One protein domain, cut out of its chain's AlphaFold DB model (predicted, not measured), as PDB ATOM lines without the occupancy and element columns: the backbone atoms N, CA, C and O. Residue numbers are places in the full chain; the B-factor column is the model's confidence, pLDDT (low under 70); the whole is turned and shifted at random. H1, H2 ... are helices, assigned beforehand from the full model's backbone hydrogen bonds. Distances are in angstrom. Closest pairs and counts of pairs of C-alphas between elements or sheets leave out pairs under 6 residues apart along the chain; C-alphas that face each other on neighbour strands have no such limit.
ATOM      1  N   LEU A   3     231.573 360.554 331.447       66.31
ATOM      2  CA  LEU A   3     231.878 359.826 330.208       66.31
ATOM      3  C   LEU A   3     233.384 359.616 329.936       66.31
ATOM      4  O   LEU A   3     233.788 358.523 329.569       66.31
ATOM      5  N   TYR A   4     234.237 360.638 330.101       64.25
ATOM      6  CA  TYR A   4     235.651 360.519 329.703       64.25
ATOM      7  C   TYR A   4     236.481 359.656 330.644       64.25
ATOM      8  O   TYR A   4     237.387 358.971 330.194       64.25
ATOM      9  N   GLN A   5     236.206 359.703 331.946       65.50
ATOM     10  CA  GLN A   5     236.971 358.909 332.897       65.50
ATOM     11  C   GLN A   5     236.679 357.417 332.707       65.50
ATOM     12  O   GLN A   5     237.622 356.640 332.614       65.50
ATOM     13  N   GLU A   6     235.408 357.048 332.521       70.00
ATOM     14  CA  GLU A   6     234.996 355.684 332.158       70.00
ATOM     15  C   GLU A   6     235.657 355.236 330.843       70.00
ATOM     16  O   GLU A   6     236.274 354.180 330.784       70.00
ATOM     17  N   ILE A   7     235.651 356.096 329.818       67.12
ATOM     18  CA  ILE A   7     236.342 355.885 328.533       67.12
ATOM     19  C   ILE A   7     237.843 355.587 328.721       67.12
ATOM     20  O   ILE A   7     238.382 354.667 328.099       67.12
ATOM     21  N   PHE A   8     238.543 356.372 329.544       69.00
ATOM     22  CA  PHE A   8     239.975 356.182 329.797       69.00
ATOM     23  C   PHE A   8     240.249 354.921 330.615       69.00
ATOM     24  O   PHE A   8     241.197 354.195 330.308       69.00
ATOM     25  N   GLU A   9     239.423 354.649 331.623       72.88
ATOM     26  CA  GLU A   9     239.496 353.435 332.431       72.88
ATOM     27  C   GLU A   9     239.262 352.192 331.567       72.88
ATOM     28  O   GLU A   9     240.045 351.254 331.658       72.88
ATOM     29  N   ASP A  10     238.306 352.208 330.642       68.25
ATOM     30  CA  ASP A  10     238.027 351.086 329.741       68.25
ATOM     31  C   ASP A  10     239.170 350.803 328.761       68.25
ATOM     32  O   ASP A  10     239.538 349.646 328.534       68.25
ATOM     33  N   ILE A  11     239.777 351.839 328.174       67.69
ATOM     34  CA  ILE A  11     240.948 351.652 327.301       67.69
ATOM     35  C   ILE A  11     242.139 351.162 328.118       67.69
ATOM     36  O   ILE A  11     242.875 350.278 327.672       67.69
ATOM     37  N   TYR A  12     242.314 351.689 329.326       68.75
ATOM     38  CA  TYR A  12     243.329 351.206 330.245       68.75
ATOM     39  C   TYR A  12     243.104 349.729 330.593       68.75
ATOM     40  O   TYR A  12     244.023 348.933 330.425       68.75
ATOM     41  N   GLN A  13     241.889 349.324 330.972       73.44
ATOM     42  CA  GLN A  13     241.543 347.923 331.232       73.44
ATOM     43  C   GLN A  13     241.757 347.049 329.997       73.44
ATOM     44  O   GLN A  13     242.291 345.949 330.104       73.44
ATOM     45  N   TYR A  14     241.433 347.541 328.803       66.31
ATOM     46  CA  TYR A  14     241.741 346.840 327.562       66.31
ATOM     47  C   TYR A  14     243.251 346.608 327.397       66.31
ATOM     48  O   TYR A  14     243.657 345.498 327.067       66.31
ATOM     49  N   ILE A  15     244.097 347.605 327.668       67.56
ATOM     50  CA  ILE A  15     245.562 347.449 327.629       67.56
ATOM     51  C   ILE A  15     246.054 346.436 328.668       67.56
ATOM     52  O   ILE A  15     246.964 345.658 328.374       67.56
ATOM     53  N   ILE A  16     245.461 346.438 329.867       69.44
ATOM     54  CA  ILE A  16     245.741 345.442 330.910       69.44
ATOM     55  C   ILE A  16     245.428 344.043 330.395       69.44
ATOM     56  O   ILE A  16     246.287 343.166 330.440       69.44
ATOM     57  N   ASN A  17     244.225 343.863 329.860       69.12
ATOM     58  CA  ASN A  17     243.725 342.572 329.406       69.12
ATOM     59  C   ASN A  17     244.461 342.057 328.158       69.12
ATOM     60  O   ASN A  17     244.486 340.854 327.924       69.12
ATOM     61  N   ASN A  18     245.085 342.947 327.378       66.81
ATOM     62  CA  ASN A  18     245.804 342.620 326.142       66.81
ATOM     63  C   ASN A  18     247.339 342.728 326.278       66.81
ATOM     64  O   ASN A  18     248.026 342.955 325.288       66.81
ATOM     65  N   TYR A  19     247.885 342.506 327.482       55.25
ATOM     66  CA  TYR A  19     249.320 342.280 327.760       55.25
ATOM     67  C   TYR A  19     250.277 343.486 327.691       55.25
ATOM     68  O   TYR A  19     251.479 343.320 327.899       55.25
ATOM     69  N   CYS A  20     249.796 344.714 327.484       67.75
ATOM     70  CA  CYS A  20     250.679 345.868 327.246       67.75
ATOM     71  C   CYS A  20     250.835 346.827 328.438       67.75
ATOM     72  O   CYS A  20     251.575 347.802 328.328       67.75
ATOM     73  N   LYS A  21     250.188 346.571 329.586       78.44
ATOM     74  CA  LYS A  21     250.193 347.497 330.739       78.44
ATOM     75  C   LYS A  21     251.596 347.849 331.220       78.44
ATOM     76  O   LYS A  21     251.923 349.023 331.349       78.44
ATOM     77  N   GLU A  22     252.417 346.843 331.505       82.31
ATOM     78  CA  GLU A  22     253.751 347.070 332.069       82.31
ATOM     79  C   GLU A  22     254.667 347.790 331.082       82.31
ATOM     80  O   GLU A  22     255.421 348.673 331.480       82.31
ATOM     81  N   ASN A  23     254.575 347.455 329.793       85.69
ATOM     82  CA  ASN A  23     255.370 348.102 328.754       85.69
ATOM     83  C   ASN A  23     254.917 349.543 328.511       85.69
ATOM     84  O   ASN A  23     255.760 350.424 328.412       85.69
ATOM     85  N   LEU A  24     253.606 349.806 328.509       85.25
ATOM     86  CA  LEU A  24     253.080 351.167 328.441       85.25
ATOM     87  C   LEU A  24     253.518 351.998 329.653       85.25
ATOM     88  O   LEU A  24     253.944 353.135 329.484       85.25
ATOM     89  N   ILE A  25     253.455 351.439 330.867       83.62
ATOM     90  CA  ILE A  25     253.936 352.119 332.079       83.62
ATOM     91  C   ILE A  25     255.428 352.437 331.947       83.62
ATOM     92  O   ILE A  25     255.815 353.577 332.186       83.62
ATOM     93  N   LYS A  26     256.250 351.471 331.517       87.06
ATOM     94  CA  LYS A  26     257.687 351.684 331.281       87.06
ATOM     95  C   LYS A  26     257.930 352.801 330.265       87.06
ATOM     96  O   LYS A  26     258.705 353.705 330.557       87.06
ATOM     97  N   GLU A  27     257.246 352.775 329.120       89.56
ATOM     98  CA  GLU A  27     257.353 353.820 328.094       89.56
ATOM     99  C   GLU A  27     256.967 355.197 328.648       89.56
ATOM    100  O   GLU A  27     257.726 356.150 328.488       89.56
ATOM    101  N   ILE A  28     255.836 355.309 329.353       87.19
ATOM    102  CA  ILE A  28     255.387 356.571 329.959       87.19
ATOM    103  C   ILE A  28     256.394 357.069 331.004       87.19
ATOM    104  O   ILE A  28     256.705 358.259 331.019       87.19
ATOM    105  N   SER A  29     256.936 356.186 331.848       84.81
ATOM    106  CA  SER A  29     257.974 356.544 332.820       84.81
ATOM    107  C   SER A  29     259.239 357.061 332.134       84.81
ATOM    108  O   SER A  29     259.747 358.113 332.512       84.81
ATOM    109  N   THR A  30     259.705 356.391 331.077       88.94
ATOM    110  CA  THR A  30     260.853 356.858 330.287       88.94
ATOM    111  C   THR A  30     260.584 358.219 329.648       88.94
ATOM    112  O   THR A  30     261.415 359.119 329.751       88.94
ATOM    113  N   ILE A  31     259.417 358.409 329.025       88.31
ATOM    114  CA  ILE A  31     259.014 359.695 328.437       88.31
ATOM    115  C   ILE A  31     259.013 360.792 329.498       88.31
ATOM    116  O   ILE A  31     259.499 361.894 329.256       88.31
ATOM    117  N   TYR A  32     258.490 360.493 330.683       84.38
ATOM    118  CA  TYR A  32     258.434 361.440 331.784       84.38
ATOM    119  C   TYR A  32     259.827 361.893 332.243       84.38
ATOM    120  O   TYR A  32     260.064 363.097 332.389       84.38
ATOM    121  N   ASP A  33     260.762 360.958 332.412       85.38
ATOM    122  CA  ASP A  33     262.142 361.280 332.780       85.38
ATOM    123  C   ASP A  33     262.842 362.104 331.688       85.38
ATOM    124  O   ASP A  33     263.512 363.094 331.988       85.38
ATOM    125  N   LEU A  34     262.601 361.780 330.416       86.38
ATOM    126  CA  LEU A  34     263.121 362.544 329.280       86.38
ATOM    127  C   LEU A  34     262.521 363.956 329.182       86.38
ATOM    128  O   LEU A  34     263.204 364.888 328.758       86.38
ATOM    129  N   ILE A  35     261.252 364.146 329.555       84.31
ATOM    130  CA  ILE A  35     260.630 365.477 329.622       84.31
ATOM    131  C   ILE A  35     261.285 366.305 330.732       84.31
ATOM    132  O   ILE A  35     261.535 367.494 330.534       84.31
ATOM    133  N   LYS A  36     261.606 365.696 331.882       80.19
ATOM    134  CA  LYS A  36     262.317 366.383 332.974       80.19
ATOM    135  C   LYS A  36     263.709 366.851 332.573       80.19
ATOM    136  O   LYS A  36     264.112 367.935 332.988       80.19
ATOM    137  N   SER A  37     264.430 366.047 331.796       82.88
ATOM    138  CA  SER A  37     265.774 366.378 331.314       82.88
ATOM    139  C   SER A  37     265.777 367.209 330.024       82.88
ATOM    140  O   SER A  37     266.830 367.359 329.409       82.88
ATOM    141  N   ASP A  38     264.614 367.703 329.579       79.50
ATOM    142  CA  ASP A  38     264.415 368.417 328.304       79.50
ATOM    143  C   ASP A  38     264.987 367.663 327.082       79.50
ATOM    144  O   ASP A  38     265.385 368.240 326.075       79.50
ATOM    145  N   SER A  39     265.051 366.332 327.180       83.81
ATOM    146  CA  SER A  39     265.663 365.440 326.186       83.81
ATOM    147  C   SER A  39     264.629 364.706 325.333       83.81
ATOM    148  O   SER A  39     264.962 364.198 324.268       83.81
ATOM    149  N   PHE A  40     263.358 364.689 325.749       84.12
ATOM    150  CA  PHE A  40     262.290 363.980 325.035       84.12
ATOM    151  C   PHE A  40     262.170 364.412 323.569       84.12
ATOM    152  O   PHE A  40     262.112 363.582 322.666       84.12
ATOM    153  N   TYR A  41     262.180 365.722 323.312       80.50
ATOM    154  CA  TYR A  41     262.092 366.242 321.946       80.50
ATOM    155  C   TYR A  41     263.382 366.010 321.154       80.50
ATOM    156  O   TYR A  41     263.327 365.852 319.937       80.50
ATOM    157  N   THR A  42     264.525 365.950 321.838       78.25
ATOM    158  CA  THR A  42     265.843 365.694 321.246       78.25
ATOM    159  C   THR A  42     265.932 364.280 320.676       78.25
ATOM    160  O   THR A  42     266.456 364.104 319.577       78.25
ATOM    161  N   ASP A  43     265.345 363.287 321.347       72.81
ATOM    162  CA  ASP A  43     265.306 361.903 320.855       72.81
ATOM    163  C   ASP A  43     264.518 361.763 319.548       72.81
ATOM    164  O   ASP A  43     264.922 361.017 318.651       72.81
ATOM    165  N   PHE A  44     263.426 362.518 319.403       71.00
ATOM    166  CA  PHE A  44     262.701 362.618 318.138       71.00
ATOM    167  C   PHE A  44     263.503 363.408 317.101       71.00
ATOM    168  O   PHE A  44     263.676 362.934 315.978       71.00
ATOM    169  N   TYR A  45     264.029 364.580 317.464       71.00
ATOM    170  CA  TYR A  45     264.752 365.459 316.544       71.00
ATOM    171  C   TYR A  45     265.965 364.760 315.919       71.00
ATOM    172  O   TYR A  45     266.079 364.711 314.696       71.00
ATOM    173  N   ASN A  46     266.800 364.116 316.738       69.00
ATOM    174  CA  ASN A  46     268.014 363.429 316.291       69.00
ATOM    175  C   ASN A  46     267.737 362.244 315.359       69.00
ATOM    176  O   ASN A  46     268.610 361.851 314.590       69.00
ATOM    177  N   LYS A  47     266.538 361.655 315.434       65.56
ATOM    178  CA  LYS A  47     266.164 360.483 314.633       65.56
ATOM    179  C   LYS A  47     265.314 360.830 313.412       65.56
ATOM    180  O   LYS A  47     265.238 360.016 312.498       65.56
ATOM    181  N   THR A  48     264.644 361.987 313.400       66.38
ATOM    182  CA  THR A  48     263.561 362.258 312.432       66.38
ATOM    183  C   THR A  48     263.400 363.713 311.981       66.38
ATOM    184  O   THR A  48     262.566 363.974 311.119       66.38
ATOM    185  N   ASN A  49     264.182 364.661 312.514       77.12
ATOM    186  CA  ASN A  49     264.094 366.105 312.232       77.12
ATOM    187  C   ASN A  49     262.742 366.775 312.575       77.12
ATOM    188  O   ASN A  49     262.495 367.905 312.152       77.12
ATOM    189  N   PHE A  50     261.859 366.130 313.343       83.50
ATOM    190  CA  PHE A  50     260.588 366.739 313.751       83.50
ATOM    191  C   PHE A  50     260.776 367.773 314.861       83.50
ATOM    192  O   PHE A  50     261.488 367.534 315.838       83.50
ATOM    193  N   CYS A  51     260.093 368.915 314.749       84.50
ATOM    194  CA  CYS A  51     260.117 369.922 315.805       84.50
ATOM    195  C   CYS A  51     259.108 369.591 316.919       84.50
ATOM    196  O   CYS A  51     258.179 368.799 316.746       84.50
ATOM    197  N   LYS A  52     259.233 370.257 318.075       86.31
ATOM    198  CA  LYS A  52     258.312 370.094 319.216       86.31
ATOM    199  C   LYS A  52     256.835 370.236 318.830       86.31
ATOM    200  O   LYS A  52     255.998 369.484 319.321       86.31
ATOM    201  N   LYS A  53     256.510 371.191 317.953       87.38
ATOM    202  CA  LYS A  53     255.133 371.418 317.487       87.38
ATOM    203  C   LYS A  53     254.602 370.218 316.700       87.38
ATOM    204  O   LYS A  53     253.437 369.862 316.867       87.38
ATOM    205  N   ASP A  54     255.443 369.586 315.884       87.00
ATOM    206  CA  ASP A  54     255.064 368.388 315.136       87.00
ATOM    207  C   ASP A  54     254.772 367.246 316.101       87.00
ATOM    208  O   ASP A  54     253.680 366.686 316.066       87.00
ATOM    209  N   ILE A  55     255.685 366.988 317.037       87.50
ATOM    210  CA  ILE A  55     255.544 365.921 318.035       87.50
ATOM    211  C   ILE A  55     254.265 366.115 318.861       87.50
ATOM    212  O   ILE A  55     253.484 365.184 318.992       87.50
ATOM    213  N   LEU A  56     253.982 367.327 319.350       88.56
ATOM    214  CA  LEU A  56     252.763 367.592 320.128       88.56
ATOM    215  C   LEU A  56     251.475 367.435 319.314       88.56
ATOM    216  O   LEU A  56     250.434 367.078 319.862       88.56
ATOM    217  N   SER A  57     251.523 367.681 318.007       89.62
ATOM    218  CA  SER A  57     250.333 367.536 317.173       89.62
ATOM    219  C   SER A  57     249.863 366.085 317.049       89.62
ATOM    220  O   SER A  57     248.672 365.873 316.831       89.62
ATOM    221  N   ILE A  58     250.747 365.095 317.248       90.00
ATOM    222  CA  ILE A  58     250.375 363.681 317.113       90.00
ATOM    223  C   ILE A  58     249.341 363.244 318.143       90.00
ATOM    224  O   ILE A  58     248.601 362.301 317.903       90.00
ATOM    225  N   PHE A  59     249.259 363.919 319.287       88.56
ATOM    226  CA  PHE A  59     248.288 363.583 320.325       88.56
ATOM    227  C   PHE A  59     246.854 363.941 319.914       88.56
ATOM    228  O   PHE A  59     245.914 363.355 320.444       88.56
ATOM    229  N   PHE A  60     246.684 364.856 318.952       88.56
ATOM    230  CA  PHE A  60     245.391 365.471 318.632       88.56
ATOM    231  C   PHE A  60     245.020 365.417 317.145       88.56
ATOM    232  O   PHE A  60     243.889 365.734 316.782       88.56
ATOM    233  N   CYS A  61     245.950 365.051 316.261       90.25
ATOM    234  CA  CYS A  61     245.648 364.858 314.847       90.25
ATOM    235  C   CYS A  61     244.873 363.555 314.616       90.25
ATOM    236  O   CYS A  61     244.952 362.617 315.416       90.25
ATOM    237  N   GLU A  62     244.143 363.504 313.504       91.06
ATOM    238  CA  GLU A  62     243.538 362.273 312.997       91.06
ATOM    239  C   GLU A  62     244.614 361.209 312.760       91.06
ATOM    240  O   GLU A  62     245.768 361.535 312.447       91.06
ATOM    241  N   ASN A  63     244.236 359.944 312.933       91.62
ATOM    242  CA  ASN A  63     245.104 358.822 312.592       91.62
ATOM    243  C   ASN A  63     245.464 358.874 311.103       91.62
ATOM    244  O   ASN A  63     244.673 359.344 310.287       91.62
ATOM    245  N   ASP A  64     246.673 358.427 310.769       92.00
ATOM    246  CA  ASP A  64     247.209 358.375 309.408       92.00
ATOM    247  C   ASP A  64     247.405 359.751 308.726       92.00
ATOM    248  O   ASP A  64     247.920 359.830 307.610       92.00
ATOM    249  N   SER A  65     247.098 360.866 309.403       92.69
ATOM    250  CA  SER A  65     247.324 362.222 308.873       92.69
ATOM    251  C   SER A  65     248.799 362.642 308.906       92.69
ATOM    252  O   SER A  65     249.206 363.555 308.181       92.69
ATOM    253  N   LYS A  66     249.624 361.985 309.736       92.00
ATOM    254  CA  LYS A  66     251.059 362.277 309.893       92.00
ATOM    255  C   LYS A  66     251.900 361.002 309.904       92.00
ATOM    256  O   LYS A  66     252.731 360.811 310.791       92.00
ATOM    257  N   ILE A  67     251.741 360.174 308.872       91.94
ATOM    258  CA  ILE A  67     252.342 358.832 308.730       91.94
ATOM    259  C   ILE A  67     253.817 358.762 309.163       91.94
ATOM    260  O   ILE A  67     254.194 357.877 309.925       91.94
ATOM    261  N   ASN A  68     254.670 359.694 308.726       90.06
ATOM    262  CA  ASN A  68     256.100 359.661 309.074       90.06
ATOM    263  C   ASN A  68     256.355 359.858 310.578       90.06
ATOM    264  O   ASN A  68     257.210 359.187 311.156       90.06
ATOM    265  N   LEU A  69     255.606 360.760 311.217       90.06
ATOM    266  CA  LEU A  69     255.695 361.009 312.656       90.06
ATOM    267  C   LEU A  69     255.057 359.865 313.453       90.06
ATOM    268  O   LEU A  69     255.575 359.475 314.495       90.06
ATOM    269  N   GLU A  70     253.970 359.291 312.944       92.44
ATOM    270  CA  GLU A  70     253.333 358.105 313.519       92.44
ATOM    271  C   GLU A  70     254.256 356.890 313.484       92.44
ATOM    272  O   GLU A  70     254.410 356.218 314.498       92.44
ATOM    273  N   ASN A  71     254.958 356.663 312.373       91.69
ATOM    274  CA  ASN A  71     255.974 355.619 312.267       91.69
ATOM    275  C   ASN A  71     257.134 355.854 313.242       91.69
ATOM    276  O   ASN A  71     257.607 354.910 313.874       91.69
ATOM    277  N   ALA A  72     257.571 357.103 313.411       90.06
ATOM    278  CA  ALA A  72     258.589 357.448 314.399       90.06
ATOM    279  C   ALA A  72     258.132 357.126 315.828       90.06
ATOM    280  O   ALA A  72     258.854 356.463 316.574       90.06
ATOM    281  N   LEU A  73     256.917 357.550 316.190       90.81
ATOM    282  CA  LEU A  73     256.323 357.271 317.493       90.81
ATOM    283  C   LEU A  73     256.146 355.764 317.708       90.81
ATOM    284  O   LEU A  73     256.512 355.263 318.762       90.81
ATOM    285  N   LYS A  74     255.664 355.033 316.699       92.06
ATOM    286  CA  LYS A  74     255.496 353.577 316.730       92.06
ATOM    287  C   LYS A  74     256.817 352.836 316.937       92.06
ATOM    288  O   LYS A  74     256.836 351.830 317.634       92.06
ATOM    289  N   ASN A  75     257.914 353.327 316.362       90.19
ATOM    290  CA  ASN A  75     259.233 352.714 316.520       90.19
ATOM    291  C   ASN A  75     259.857 352.991 317.895       90.19
ATOM    292  O   ASN A  75     260.585 352.148 318.411       90.19
ATOM    293  N   LEU A  76     259.612 354.172 318.471       88.31
ATOM    294  CA  LEU A  76     260.188 354.572 319.760       88.31
ATOM    295  C   LEU A  76     259.348 354.114 320.957       88.31
ATOM    296  O   LEU A  76     259.901 353.654 321.951       88.31
ATOM    297  N   TYR A  77     258.028 354.243 320.846       89.81
ATOM    298  CA  TYR A  77     257.049 354.005 321.906       89.81
ATOM    299  C   TYR A  77     255.820 353.275 321.328       89.81
ATOM    300  O   TYR A  77     254.743 353.868 321.185       89.81
ATOM    301  N   PRO A  78     255.970 352.003 320.911       89.25
ATOM    302  CA  PRO A  78     254.915 351.252 320.232       89.25
ATOM    303  C   PRO A  78     253.634 351.113 321.059       89.25
ATOM    304  O   PRO A  78     252.541 351.150 320.488       89.25
ATOM    305  N   ASN A  79     253.736 350.968 322.383       87.81
ATOM    306  CA  ASN A  79     252.560 350.791 323.235       87.81
ATOM    307  C   ASN A  79     251.803 352.113 323.404       87.81
ATOM    308  O   ASN A  79     250.573 352.128 323.323       87.81
ATOM    309  N   LEU A  80     252.521 353.229 323.563       89.00
ATOM    310  CA  LEU A  80     251.924 354.562 323.551       89.00
ATOM    311  C   LEU A  80     251.275 354.872 322.199       89.00
ATOM    312  O   LEU A  80     250.150 355.368 322.170       89.00
ATOM    313  N   TYR A  81     251.948 354.568 321.085       90.81
ATOM    314  CA  TYR A  81     251.370 354.737 319.751       90.81
ATOM    315  C   TYR A  81     250.052 353.971 319.627       90.81
ATOM    316  O   TYR A  81     249.043 354.552 319.237       90.81
ATOM    317  N   PHE A  82     250.045 352.690 320.002       87.19
ATOM    318  CA  PHE A  82     248.846 351.862 319.936       87.19
ATOM    319  C   PHE A  82     247.716 352.425 320.808       87.19
ATOM    320  O   PHE A  82     246.583 352.537 320.343       87.19
ATOM    321  N   PHE A  83     248.025 352.849 322.038       85.94
ATOM    322  CA  PHE A  83     247.060 353.496 322.928       85.94
ATOM    323  C   PHE A  83     246.439 354.747 322.297       85.94
ATOM    324  O   PHE A  83     245.215 354.884 322.257       85.94
ATOM    325  N   LEU A  84     247.275 355.640 321.763       88.69
ATOM    326  CA  LEU A  84     246.818 356.859 321.104       88.69
ATOM    327  C   LEU A  84     246.011 356.549 319.845       88.69
ATOM    328  O   LEU A  84     244.992 357.185 319.624       88.69
ATOM    329  N   TYR A  85     246.422 355.575 319.035       89.06
ATOM    330  CA  TYR A  85     245.697 355.207 317.820       89.06
ATOM    331  C   TYR A  85     244.277 354.731 318.150       89.06
ATOM    332  O   TYR A  85     243.311 355.203 317.554       89.06
ATOM    333  N   GLN A  86     244.142 353.848 319.146       84.31
ATOM    334  CA  GLN A  86     242.854 353.315 319.602       84.31
ATOM    335  C   GLN A  86     241.949 354.399 320.198       84.31
ATOM    336  O   GLN A  86     240.754 354.416 319.919       84.31
ATOM    337  N   LEU A  87     242.513 355.334 320.970       84.56
ATOM    338  CA  LEU A  87     241.768 356.476 321.511       84.56
ATOM    339  C   LEU A  87     241.105 357.315 320.413       84.56
ATOM    340  O   LEU A  87     240.016 357.845 320.619       84.56
ATOM    341  N   LYS A  88     241.757 357.445 319.257       88.06
ATOM    342  CA  LYS A  88     241.301 358.317 318.170       88.06
ATOM    343  C   LYS A  88     240.478 357.600 317.101       88.06
ATOM    344  O   LYS A  88     239.852 358.272 316.288       88.06
ATOM    345  N   ASP A  89     240.473 356.270 317.085       86.88
ATOM    346  CA  ASP A  89     239.802 355.483 316.052       86.88
ATOM    347  C   ASP A  89     238.298 355.336 316.326       86.88
ATOM    348  O   ASP A  89     237.869 354.562 317.183       86.88
ATOM    349  N   ASN A  90     237.472 356.021 315.532       82.31
ATOM    350  CA  ASN A  90     236.014 355.910 315.598       82.31
ATOM    351  C   ASN A  90     235.515 354.467 315.468       82.31
ATOM    352  O   ASN A  90     234.506 354.119 316.078       82.31
ATOM    353  N   LYS A  91     236.185 353.620 314.676       84.38
ATOM    354  CA  LYS A  91     235.746 352.234 314.477       84.38
ATOM    355  C   LYS A  91     235.918 351.420 315.754       84.38
ATOM    356  O   LYS A  91     235.015 350.668 316.115       84.38
ATOM    357  N   THR A  92     237.030 351.610 316.459       79.62
ATOM    358  CA  THR A  92     237.254 351.055 317.800       79.62
ATOM    359  C   THR A  92     236.116 351.431 318.745       79.62
ATOM    360  O   THR A  92     235.598 350.560 319.447       79.62
ATOM    361  N   TRP A  93     235.664 352.687 318.711       77.50
ATOM    362  CA  TRP A  93     234.535 353.141 319.524       77.50
ATOM    363  C   TRP A  93     233.203 352.516 319.109       77.50
ATOM    364  O   TRP A  93     232.522 351.928 319.946       77.50
ATOM    365  N   SER A  94     232.853 352.566 317.822       83.31
ATOM    366  CA  SER A  94     231.615 351.976 317.300       83.31
ATOM    367  C   SER A  94     231.518 350.479 317.588       83.31
ATOM    368  O   SER A  94     230.459 349.997 317.978       83.31
ATOM    369  N   ASN A  95     232.621 349.741 317.449       81.38
ATOM    370  CA  ASN A  95     232.646 348.307 317.725       81.38
ATOM    371  C   ASN A  95     232.407 347.984 319.208       81.38
ATOM    372  O   ASN A  95     231.865 346.925 319.510       81.38
ATOM    373  N   LYS A  96     232.831 348.861 320.128       72.38
ATOM    374  CA  LYS A  96     232.721 348.637 321.578       72.38
ATOM    375  C   LYS A  96     231.416 349.166 322.175       72.38
ATOM    376  O   LYS A  96     230.822 348.488 323.003       72.38
ATOM    377  N   PHE A  97     230.972 350.350 321.754       73.06
ATOM    378  CA  PHE A  97     229.848 351.076 322.363       73.06
ATOM    379  C   PHE A  97     228.648 351.249 321.419       73.06
ATOM    380  O   PHE A  97     227.650 351.864 321.786       73.06
ATOM    381  N   GLY A  98     228.726 350.729 320.190       77.88
ATOM    382  CA  GLY A  98     227.682 350.849 319.165       77.88
ATOM    383  C   GLY A  98     227.693 352.178 318.404       77.88
ATOM    384  O   GLY A  98     227.101 352.269 317.330       77.88
ATOM    385  N   TYR A  99     228.382 353.199 318.919       76.25
ATOM    386  CA  TYR A  99     228.581 354.496 318.274       76.25
ATOM    387  C   TYR A  99     229.836 355.189 318.833       76.25
ATOM    388  O   TYR A  99     230.224 354.925 319.975       76.25
ATOM    389  N   PRO A 100     230.490 356.078 318.066       76.88
ATOM    390  CA  PRO A 100     231.607 356.849 318.578       76.88
ATOM    391  C   PRO A 100     231.101 358.021 319.437       76.88
ATOM    392  O   PRO A 100     230.068 358.614 319.118       76.88
ATOM    393  N   PRO A 101     231.812 358.408 320.513       73.25
ATOM    394  CA  PRO A 101     231.408 359.536 321.358       73.25
ATOM    395  C   PRO A 101     231.452 360.884 320.615       73.25
ATOM    396  O   PRO A 101     230.777 361.829 321.020       73.25
ATOM    397  N   TYR A 102     232.226 360.970 319.529       74.38
ATOM    398  CA  TYR A 102     232.326 362.122 318.635       74.38
ATOM    399  C   TYR A 102     232.359 361.679 317.176       74.38
ATOM    400  O   TYR A 102     232.753 360.556 316.873       74.38
ATOM    401  N   VAL A 103     232.020 362.603 316.272       78.69
ATOM    402  CA  VAL A 103     232.244 362.417 314.829       78.69
ATOM    403  C   VAL A 103     233.730 362.203 314.542       78.69
ATOM    404  O   VAL A 103     234.039 361.341 313.735       78.69
ATOM    405  N   ASP A 104     234.624 362.891 315.262       79.06
ATOM    406  CA  ASP A 104     236.072 362.679 315.187       79.06
ATOM    407  C   ASP A 104     236.649 362.457 316.593       79.06
ATOM    408  O   ASP A 104     236.754 363.376 317.415       79.06
ATOM    409  N   CYS A 105     237.019 361.213 316.898       82.94
ATOM    410  CA  CYS A 105     237.513 360.834 318.222       82.94
ATOM    411  C   CYS A 105     238.948 361.309 318.510       82.94
ATOM    412  O   CYS A 105     239.414 361.213 319.647       82.94
ATOM    413  N   ASN A 106     239.644 361.916 317.541       84.00
ATOM    414  CA  ASN A 106     240.976 362.499 317.738       84.00
ATOM    415  C   ASN A 106     241.025 363.618 318.793       84.00
ATOM    416  O   ASN A 106     242.093 363.924 319.324       84.00
TER     417      ASN A 106
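Overview. This is residues 3 to 106 of the 179 residues of an uncharacterized protein of Flavobacteriaceae bacterium (UniProt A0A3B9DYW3). H6 runs through the middle of this helical domain like the bar of an A: H1 and H2 meet at their ends in a V, and H6 spans from one arm of the V to the other. H5 folds back on H6 as a helical hairpin, H3 packs on H5 at one end of the long axis with H4 across it, and H7 sits at the other end, from where residues 98 to 106 fold back. The printed part has 104 residues with seven named helices, H1 to H7 in order along the chain, and no named strand; the class is all helix. It is compact, with a radius of gyration of the C-alphas of 14.4 A, and spans 42 by 28 by 20 A.

Along the chain. H1, residues 3 to 17, begins at C-alpha 3, (231.878, 359.826, 330.208), and is 20.9 A long from first to last C-alpha. H2, residues 21 to 36, is the longest helix by residues, at 22.6 A. H3 holds residues 40 to 48 and H4 residues 52 to 57. H5, residues 67 to 76, measures 14.2 A. H6, residues 78 to 88, measures 15.5 A from C-alpha 78 at (254.915, 351.252, 320.232). H7, residues 90 to 97, ends at C-alpha 97, (229.848, 351.076, 322.363).

Arrangement. H1 and H2 are close but not clearly touching; their closest C-alphas, those of Ile 15 and Lys 21, are 5.6 A apart. H1 only just touches H6, with 3 pairs of C-alphas within 8 A, through residues 11 to 15 alone; the closest are Ile 11 and Leu 87, 7.6 A. H2 touches H6 with residues 23 to 28 alone, about perpendicular at 83 degrees, closest at the C-alphas of Leu 24 and Asn 79, 5.2 A. H5 and H6, a hairpin, touch at a steep tilt of 44 degrees, opposite ways, with the C-alphas of Lys 74 and Tyr 81 closest at 5.2 A. H3 only just touches H5, with 3 pairs within 8 A; the C-alphas of Thr 48 and Ala 72 are closest, at 7.2 A. H3 also only just touches H4, with 3 pairs, closest at the C-alphas of Tyr 41 and Lys 52, 6.0 A. H7 touches no helix. Every O i to N i+4 pair is within hydrogen-bond range in H1, H2, H4, H5, H6 and H7; in H3 3 of 5 are.

Size, cuts and confidence. The two C-alphas farthest apart, those of Ser 37 and Gly 98, are 42.9 A apart. The printed part has no cut and no long link; H4 to H5 is short, with 9 residues between, and the others are tight. The mean pLDDT of the printed part is 81.3; 18 residues are under 70, among them 14 to 20 and 46 to 48.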